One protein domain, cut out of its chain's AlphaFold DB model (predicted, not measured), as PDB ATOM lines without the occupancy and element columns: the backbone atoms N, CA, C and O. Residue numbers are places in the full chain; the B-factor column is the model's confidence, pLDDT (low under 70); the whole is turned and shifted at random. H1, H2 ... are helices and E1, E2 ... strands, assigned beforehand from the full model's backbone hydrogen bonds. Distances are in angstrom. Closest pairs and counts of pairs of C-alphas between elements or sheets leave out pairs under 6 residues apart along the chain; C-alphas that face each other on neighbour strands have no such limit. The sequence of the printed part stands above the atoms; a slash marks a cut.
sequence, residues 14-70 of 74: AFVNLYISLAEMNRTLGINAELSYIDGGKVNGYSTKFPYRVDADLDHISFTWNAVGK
ATOM      1  N   ALA A  14     217.525 260.150 255.119       84.69
ATOM      2  CA  ALA A  14     216.944 258.935 254.565       84.69
ATOM      3  C   ALA A  14     217.136 258.915 253.049       84.69
ATOM      4  O   ALA A  14     217.158 259.962 252.400       84.69
ATOM      5  N   PHE A  15     217.264 257.715 252.501       90.31
ATOM      6  CA  PHE A  15     217.393 257.490 251.071       90.31
ATOM      7  C   PHE A  15     216.309 256.533 250.600       90.31
ATOM      8  O   PHE A  15     215.876 255.660 251.347       90.31
ATOM      9  N   VAL A  16     215.872 256.703 249.357       92.50
ATOM     10  CA  VAL A  16     214.895 255.820 248.718       92.50
ATOM     11  C   VAL A  16     215.627 254.871 247.784       92.50
ATOM     12  O   VAL A  16     216.531 255.290 247.061       92.50
ATOM     13  N   ASN A  17     215.196 253.617 247.787       94.88
ATOM     14  CA  ASN A  17     215.525 252.630 246.776       94.88
ATOM     15  C   ASN A  17     214.274 252.347 245.946       94.88
ATOM     16  O   ASN A  17     213.165 252.289 246.482       94.88
ATOM     17  N   LEU A  18     214.457 252.166 244.644       95.88
ATOM     18  CA  LEU A  18     213.400 251.833 243.695       95.88
ATOM     19  C   LEU A  18     213.959 250.822 242.703       95.88
ATOM     20  O   LEU A  18     214.980 251.085 242.064       95.88
ATOM     21  N   TYR A  19     213.293 249.687 242.558       96.25
ATOM     22  CA  TYR A  19     213.762 248.584 241.731       96.25
ATOM     23  C   TYR A  19     212.600 247.712 241.255       96.25
ATOM     24  O   TYR A  19     211.504 247.731 241.816       96.25
ATOM     25  N   ILE A  20     212.841 246.934 240.207       96.25
ATOM     26  CA  ILE A  20     211.969 245.835 239.797       96.25
ATOM     27  C   ILE A  20     212.563 244.564 240.385       96.25
ATOM     28  O   ILE A  20     213.707 244.226 240.078       96.25
ATOM     29  N   SER A  21     211.798 243.895 241.249       97.06
ATOM     30  CA  SER A  21     212.262 242.712 241.979       97.06
ATOM     31  C   SER A  21     212.676 241.567 241.051       97.06
ATOM     32  O   SER A  21     212.181 241.455 239.931       97.06
ATOM     33  N   LEU A  22     213.512 240.657 241.559       96.62
ATOM     34  CA  LEU A  22     213.866 239.407 240.877       96.62
ATOM     35  C   LEU A  22     212.627 238.627 240.398       96.62
ATOM     36  O   LEU A  22     212.590 238.136 239.274       96.62
ATOM     37  N   ALA A  23     211.598 238.527 241.249       96.69
ATOM     38  CA  ALA A  23     210.366 237.813 240.921       96.69
ATOM     39  C   ALA A  23     209.630 238.467 239.744       96.69
ATOM     40  O   ALA A  23     209.160 237.772 238.846       96.69
ATOM     41  N   GLU A  24     209.582 239.798 239.723       95.88
ATOM     42  CA  GLU A  24     208.932 240.546 238.651       95.88
ATOM     43  C   GLU A  24     209.739 240.502 237.350       95.88
ATOM     44  O   GLU A  24     209.169 240.257 236.293       95.88
ATOM     45  N   MET A  25     211.065 240.640 237.422       94.81
ATOM     46  CA  MET A  25     211.965 240.481 236.273       94.81
ATOM     47  C   MET A  25     211.863 239.089 235.644       94.81
ATOM     48  O   MET A  25     211.891 238.951 234.419       94.81
ATOM     49  N   ASN A  26     211.697 238.053 236.466       95.25
ATOM     50  CA  ASN A  26     211.466 236.705 235.969       95.25
ATOM     51  C   ASN A  26     210.064 236.562 235.348       95.25
ATOM     52  O   ASN A  26     209.920 235.926 234.309       95.25
ATOM     53  N   ARG A  27     209.036 237.186 235.935       94.31
ATOM     54  CA  ARG A  27     207.657 237.146 235.419       94.31
ATOM     55  C   ARG A  27     207.505 237.844 234.066       94.31
ATOM     56  O   ARG A  27     206.737 237.372 233.234       94.31
ATOM     57  N   THR A  28     208.194 238.961 233.852       93.75
ATOM     58  CA  THR A  28     208.044 239.789 232.644       93.75
ATOM     59  C   THR A  28     209.038 239.437 231.539       93.75
ATOM     60  O   THR A  28     208.691 239.537 230.366       93.75
ATOM     61  N   LEU A  29     210.271 239.053 231.892       91.94
ATOM     62  CA  LEU A  29     211.368 238.836 230.942       91.94
ATOM     63  C   LEU A  29     211.994 237.438 231.023       91.94
ATOM     64  O   LEU A  29     212.842 237.113 230.194       91.94
ATOM     65  N   GLY A  30     211.633 236.618 232.016       92.12
ATOM     66  CA  GLY A  30     212.279 235.321 232.251       92.12
ATOM     67  C   GLY A  30     213.733 235.436 232.719       92.12
ATOM     68  O   GLY A  30     214.520 234.509 232.531       92.12
ATOM     69  N   ILE A  31     214.125 236.590 233.275       91.38
ATOM     70  CA  ILE A  31     215.501 236.870 233.700       91.38
ATOM     71  C   ILE A  31     215.603 236.780 235.221       91.38
ATOM     72  O   ILE A  31     214.858 237.428 235.951       91.38
ATOM     73  N   ASN A  32     216.602 236.042 235.703       94.06
ATOM     74  CA  ASN A  32     216.905 235.916 237.127       94.06
ATOM     75  C   ASN A  32     217.869 237.017 237.608       94.06
ATOM     76  O   ASN A  32     219.000 236.738 238.010       94.06
ATOM     77  N   ALA A  33     217.439 238.275 237.515       93.06
ATOM     78  CA  ALA A  33     218.192 239.442 237.978       93.06
ATOM     79  C   ALA A  33     217.241 240.515 238.520       93.06
ATOM     80  O   ALA A  33     216.073 240.535 238.153       93.06
ATOM     81  N   GLU A  34     217.737 241.410 239.372       94.12
ATOM     82  CA  GLU A  34     217.006 242.604 239.816       94.12
ATOM     83  C   GLU A  34     217.403 243.817 238.963       94.12
ATOM     84  O   GLU A  34     218.560 243.932 238.549       94.12
ATOM     85  N   LEU A  35     216.463 244.735 238.711       95.06
ATOM     86  CA  LEU A  35     216.742 245.990 238.008       95.06
ATOM     87  C   LEU A  35     216.533 247.196 238.926       95.06
ATOM     88  O   LEU A  35     215.404 247.640 239.137       95.06
ATOM     89  N   SER A  36     217.626 247.766 239.431       95.38
ATOM     90  CA  SER A  36     217.583 248.951 240.293       95.38
ATOM     91  C   SER A  36     217.544 250.246 239.476       95.38
ATOM     92  O   SER A  36     218.403 250.486 238.620       95.38
ATOM     93  N   TYR A  37     216.566 251.101 239.772       96.00
ATOM     94  CA  TYR A  37     216.408 252.451 239.219       96.00
ATOM     95  C   TYR A  37     216.977 253.522 240.142       96.00
ATOM     96  O   TYR A  37     217.582 254.482 239.666       96.00
ATOM     97  N   ILE A  38     216.789 253.361 241.450       95.69
ATOM     98  CA  ILE A  38     217.366 254.220 242.480       95.69
ATOM     99  C   ILE A  38     217.981 253.313 243.538       95.69
ATOM    100  O   ILE A  38     217.302 252.416 244.035       95.69
ATOM    101  N   ASP A  39     219.242 253.560 243.872       92.81
ATOM    102  CA  ASP A  39     219.974 252.851 244.919       92.81
ATOM    103  C   ASP A  39     220.691 253.867 245.818       92.81
ATOM    104  O   ASP A  39     221.392 254.767 245.340       92.81
ATOM    105  N   GLY A  40     220.434 253.800 247.122       89.94
ATOM    106  CA  GLY A  40     220.940 254.753 248.108       89.94
ATOM    107  C   GLY A  40     220.576 256.203 247.778       89.94
ATOM    108  O   GLY A  40     221.379 257.111 248.005       89.94
ATOM    109  N   GLY A  41     219.397 256.437 247.191       90.69
ATOM    110  CA  GLY A  41     218.947 257.765 246.764       90.69
ATOM    111  C   GLY A  41     219.644 258.301 245.508       90.69
ATOM    112  O   GLY A  41     219.424 259.456 245.141       90.69
ATOM    113  N   LYS A  42     220.472 257.495 244.832       93.25
ATOM    114  CA  LYS A  42     221.121 257.849 243.565       93.25
ATOM    115  C   LYS A  42     220.433 257.147 242.406       93.25
ATOM    116  O   LYS A  42     220.198 255.945 242.445       93.25
ATOM    117  N   VAL A  43     220.154 257.899 241.348       95.12
ATOM    118  CA  VAL A  43     219.557 257.354 240.126       95.12
ATOM    119  C   VAL A  43     220.583 256.500 239.381       95.12
ATOM    120  O   VAL A  43     221.692 256.956 239.087       95.12
ATOM    121  N   ASN A  44     220.200 255.275 239.026       93.88
ATOM    122  CA  ASN A  44     220.995 254.405 238.177       93.88
ATOM    123  C   ASN A  44     220.914 254.889 236.722       93.88
ATOM    124  O   ASN A  44     219.938 254.659 235.999       93.88
ATOM    125  N   GLY A  45     221.977 255.564 236.287       91.69
ATOM    126  CA  GLY A  45     222.101 256.097 234.935       91.69
ATOM    127  C   GLY A  45     222.198 255.035 233.836       91.69
ATOM    128  O   GLY A  45     222.112 255.392 232.669       91.69
ATOM    129  N   TYR A  46     222.408 253.756 234.158       89.25
ATOM    130  CA  TYR A  46     222.359 252.673 233.174       89.25
ATOM    131  C   TYR A  46     220.914 252.218 232.952       89.25
ATOM    132  O   TYR A  46     220.419 252.284 231.830       89.25
ATOM    133  N   SER A  47     220.212 251.860 234.029       88.75
ATOM    134  CA  SER A  47     218.823 251.376 233.985       88.75
ATOM    135  C   SER A  47     217.849 252.402 233.403       88.75
ATOM    136  O   SER A  47     216.887 252.040 232.742       88.75
ATOM    137  N   THR A  48     218.107 253.694 233.616       88.69
ATOM    138  CA  THR A  48     217.255 254.786 233.114       88.69
ATOM    139  C   THR A  48     217.498 255.157 231.652       88.69
ATOM    140  O   THR A  48     216.669 255.840 231.057       88.69
ATOM    141  N   LYS A  49     218.606 254.714 231.042       90.88
ATOM    142  CA  LYS A  49     218.899 254.991 229.624       90.88
ATOM    143  C   LYS A  49     218.107 254.116 228.665       90.88
ATOM    144  O   LYS A  49     217.988 254.469 227.494       90.88
ATOM    145  N   PHE A  50     217.600 252.984 229.140       86.19
ATOM    146  CA  PHE A  50     216.920 252.009 228.306       86.19
ATOM    147  C   PHE A  50     215.488 251.812 228.804       86.19
ATOM    148  O   PHE A  50     215.282 251.604 229.999       86.19
ATOM    149  N   PRO A  51     214.483 251.876 227.914       87.38
ATOM    150  CA  PRO A  51     213.112 251.598 228.304       87.38
ATOM    151  C   PRO A  51     212.987 250.137 228.733       87.38
ATOM    152  O   PRO A  51     213.510 249.237 228.070       87.38
ATOM    153  N   TYR A  52     212.259 249.907 229.823       89.69
ATOM    154  CA  TYR A  52     211.912 248.565 230.258       89.69
ATOM    155  C   TYR A  52     210.885 247.979 229.297       89.69
ATOM    156  O   TYR A  52     209.732 248.406 229.264       89.69
ATOM    157  N   ARG A  53     211.336 247.062 228.441       88.19
ATOM    158  CA  ARG A  53     210.476 246.400 227.461       88.19
ATOM    159  C   ARG A  53     209.780 245.234 228.136       88.19
ATOM    160  O   ARG A  53     210.429 244.462 228.827       88.19
ATOM    161  N   VAL A  54     208.485 245.121 227.904       88.12
ATOM    162  CA  VAL A  54     207.650 244.032 228.396       88.12
ATOM    163  C   VAL A  54     206.793 243.509 227.250       88.12
ATOM    164  O   VAL A  54     206.652 244.188 226.228       88.12
ATOM    165  N   ASP A  55     206.259 242.304 227.409       87.62
ATOM    166  CA  ASP A  55     205.290 241.736 226.474       87.62
ATOM    167  C   ASP A  55     203.984 242.556 226.442       87.62
ATOM    168  O   ASP A  55     203.617 243.198 227.428       87.62
ATOM    169  N   ALA A  56     203.289 242.536 225.306       87.19
ATOM    170  CA  ALA A  56     202.032 243.252 225.103       87.19
ATOM    171  C   ALA A  56     200.877 242.659 225.924       87.19
ATOM    172  O   ALA A  56     199.959 243.387 226.290       87.19
ATOM    173  N   ASP A  57     200.956 241.367 226.250       88.94
ATOM    174  CA  ASP A  57     199.928 240.637 227.002       88.94
ATOM    175  C   ASP A  57     200.018 240.859 228.528       88.94
ATOM    176  O   ASP A  57     199.316 240.217 229.309       88.94
ATOM    177  N   LEU A  58     200.902 241.751 228.989       90.50
ATOM    178  CA  LEU A  58     201.059 242.067 230.407       90.50
ATOM    179  C   LEU A  58     200.099 243.173 230.852       90.50
ATOM    180  O   LEU A  58     200.265 244.340 230.506       90.50
ATOM    181  N   ASP A  59     199.166 242.818 231.735       92.94
ATOM    182  CA  ASP A  59     198.199 243.769 232.304       92.94
ATOM    183  C   ASP A  59     198.832 244.803 233.251       92.94
ATOM    184  O   ASP A  59     198.307 245.902 233.433       92.94
ATOM    185  N   HIS A  60     199.932 244.444 233.921       93.25
ATOM    186  CA  HIS A  60     200.591 245.301 234.907       93.25
ATOM    187  C   HIS A  60     202.081 244.985 235.071       93.25
ATOM    188  O   HIS A  60     202.550 243.896 234.725       93.25
ATOM    189  N   ILE A  61     202.801 245.942 235.667       94.00
ATOM    190  CA  ILE A  61     204.197 245.824 236.102       94.00
ATOM    191  C   ILE A  61     204.294 246.295 237.555       94.00
ATOM    192  O   ILE A  61     203.748 247.341 237.913       94.00
ATOM    193  N   SER A  62     205.020 245.544 238.377       95.88
ATOM    194  CA  SER A  62     205.227 245.839 239.792       95.88
ATOM    195  C   SER A  62     206.593 246.468 240.045       95.88
ATOM    196  O   SER A  62     207.636 245.861 239.810       95.88
ATOM    197  N   PHE A  63     206.590 247.676 240.599       96.31
ATOM    198  CA  PHE A  63     207.794 248.320 241.116       96.31
ATOM    199  C   PHE A  63     207.842 248.174 242.631       96.31
ATOM    200  O   PHE A  63     206.850 248.415 243.321       96.31
ATOM    201  N   THR A  64     209.015 247.831 243.150       97.19
ATOM    202  CA  THR A  64     209.274 247.752 244.584       97.19
ATOM    203  C   THR A  64     210.083 248.963 245.011       97.19
ATOM    204  O   THR A  64     211.048 249.356 244.354       97.19
ATOM    205  N   TRP A  65     209.698 249.565 246.133       96.31
ATOM    206  CA  TRP A  65     210.434 250.674 246.716       96.31
ATOM    207  C   TRP A  65     210.531 250.519 248.228       96.31
ATOM    208  O   TRP A  65     209.664 249.924 248.869       96.31
ATOM    209  N   ASN A  66     211.602 251.058 248.794       94.00
ATOM    210  CA  ASN A  66     211.767 251.178 250.234       94.00
ATOM    211  C   ASN A  66     212.513 252.471 250.571       94.00
ATOM    212  O   ASN A  66     213.210 253.041 249.730       94.00
ATOM    213  N   ALA A  67     212.340 252.949 251.800       90.12
ATOM    214  CA  ALA A  67     213.083 254.078 252.333       90.12
ATOM    215  C   ALA A  67     213.959 253.589 253.487       90.12
ATOM    216  O   ALA A  67     213.458 253.001 254.445       90.12
ATOM    217  N   VAL A  68     215.260 253.847 253.397       85.12
ATOM    218  CA  VAL A  68     216.246 253.446 254.399       85.12
ATOM    219  C   VAL A  68     216.804 254.702 255.053       85.12
ATOM    220  O   VAL A  68     217.448 255.536 254.411       85.12
ATOM    221  N   GLY A  69     216.543 254.858 256.349       77.62
ATOM    222  CA  GLY A  69     217.236 255.841 257.178       77.62
ATOM    223  C   GLY A  69     218.660 255.377 257.477       77.62
ATOM    224  O   GLY A  69     218.890 254.177 257.622       77.62
ATOM    225  N   LYS A  70     219.601 256.315 257.660       63.50
ATOM    226  CA  LYS A  70     221.018 256.042 258.000       63.50
ATOM    227  C   LYS A  70     221.263 255.231 259.296       63.50
ATOM    228  O   LYS A  70     222.415 255.021 259.655       63.50
TER     229      LYS A  70
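Overview. This is residues 14 to 70 of the 74 residues of the protein "WIF domain-containing protein" of Heterorhabditis bacteriophora (UniProt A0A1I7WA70). A narrow ribbon of three antiparallel strands, with E1 in the middle between E2 and E3, has one short helix, H1, at one end and a long loop, residues 40 to 63, that makes a wide detour from E2 round to E3. The printed part has 57 residues, with E1, H1, E2 and E3 in that order along it; the sheet's order is E2, E1, E3. The class is mixed, helices and strands, with under half of the residues in named elements. The whole is only just compact, close to loose, with a radius of gyration of the C-alphas of 12.2 A, and elongated, spanning 40 by 21 by 20 A.

Arrangement. Start at E1, residues 14 to 20, the inner strand. Beside it find E3, residues 64 to 69, antiparallel at 162 degrees, with N 17 and O 66 within hydrogen-bond range at 2.8 A. E2, residues 35 to 39, is its other neighbour, antiparallel at 171 degrees; look at N 20 and O 35, 2.9 A apart. The edge strands E2 and E3 are apart. H1, residues 22 to 29, is on the sheet but only grazes it, with residues 22 to 26; its closest C-alphas to E2 are those of Met 25 and Leu 35, 7.5 A. In H1 every O i to N i+4 pair is within hydrogen-bond range.

Along the chain. Find C-alpha 14 at (216.944, 258.935, 254.565); from there E1 runs 20.4 A to Ile 20. H1 and E2 each measure 10.3 A. E3 runs 17.0 A to C-alpha 69 at (217.236, 255.841, 257.178).

Size, cuts and confidence. The farthest C-alphas, those of Asp 57 and Lys 70, are 40.5 A apart. The printed part has no cut. The link from E2 to E3 is long, 24 residues; near its start, residues 42 to 43 pair antiparallel with residues 38 to 39 of E2. Mean pLDDT of the printed part is 91.7; residue 70 is under 70.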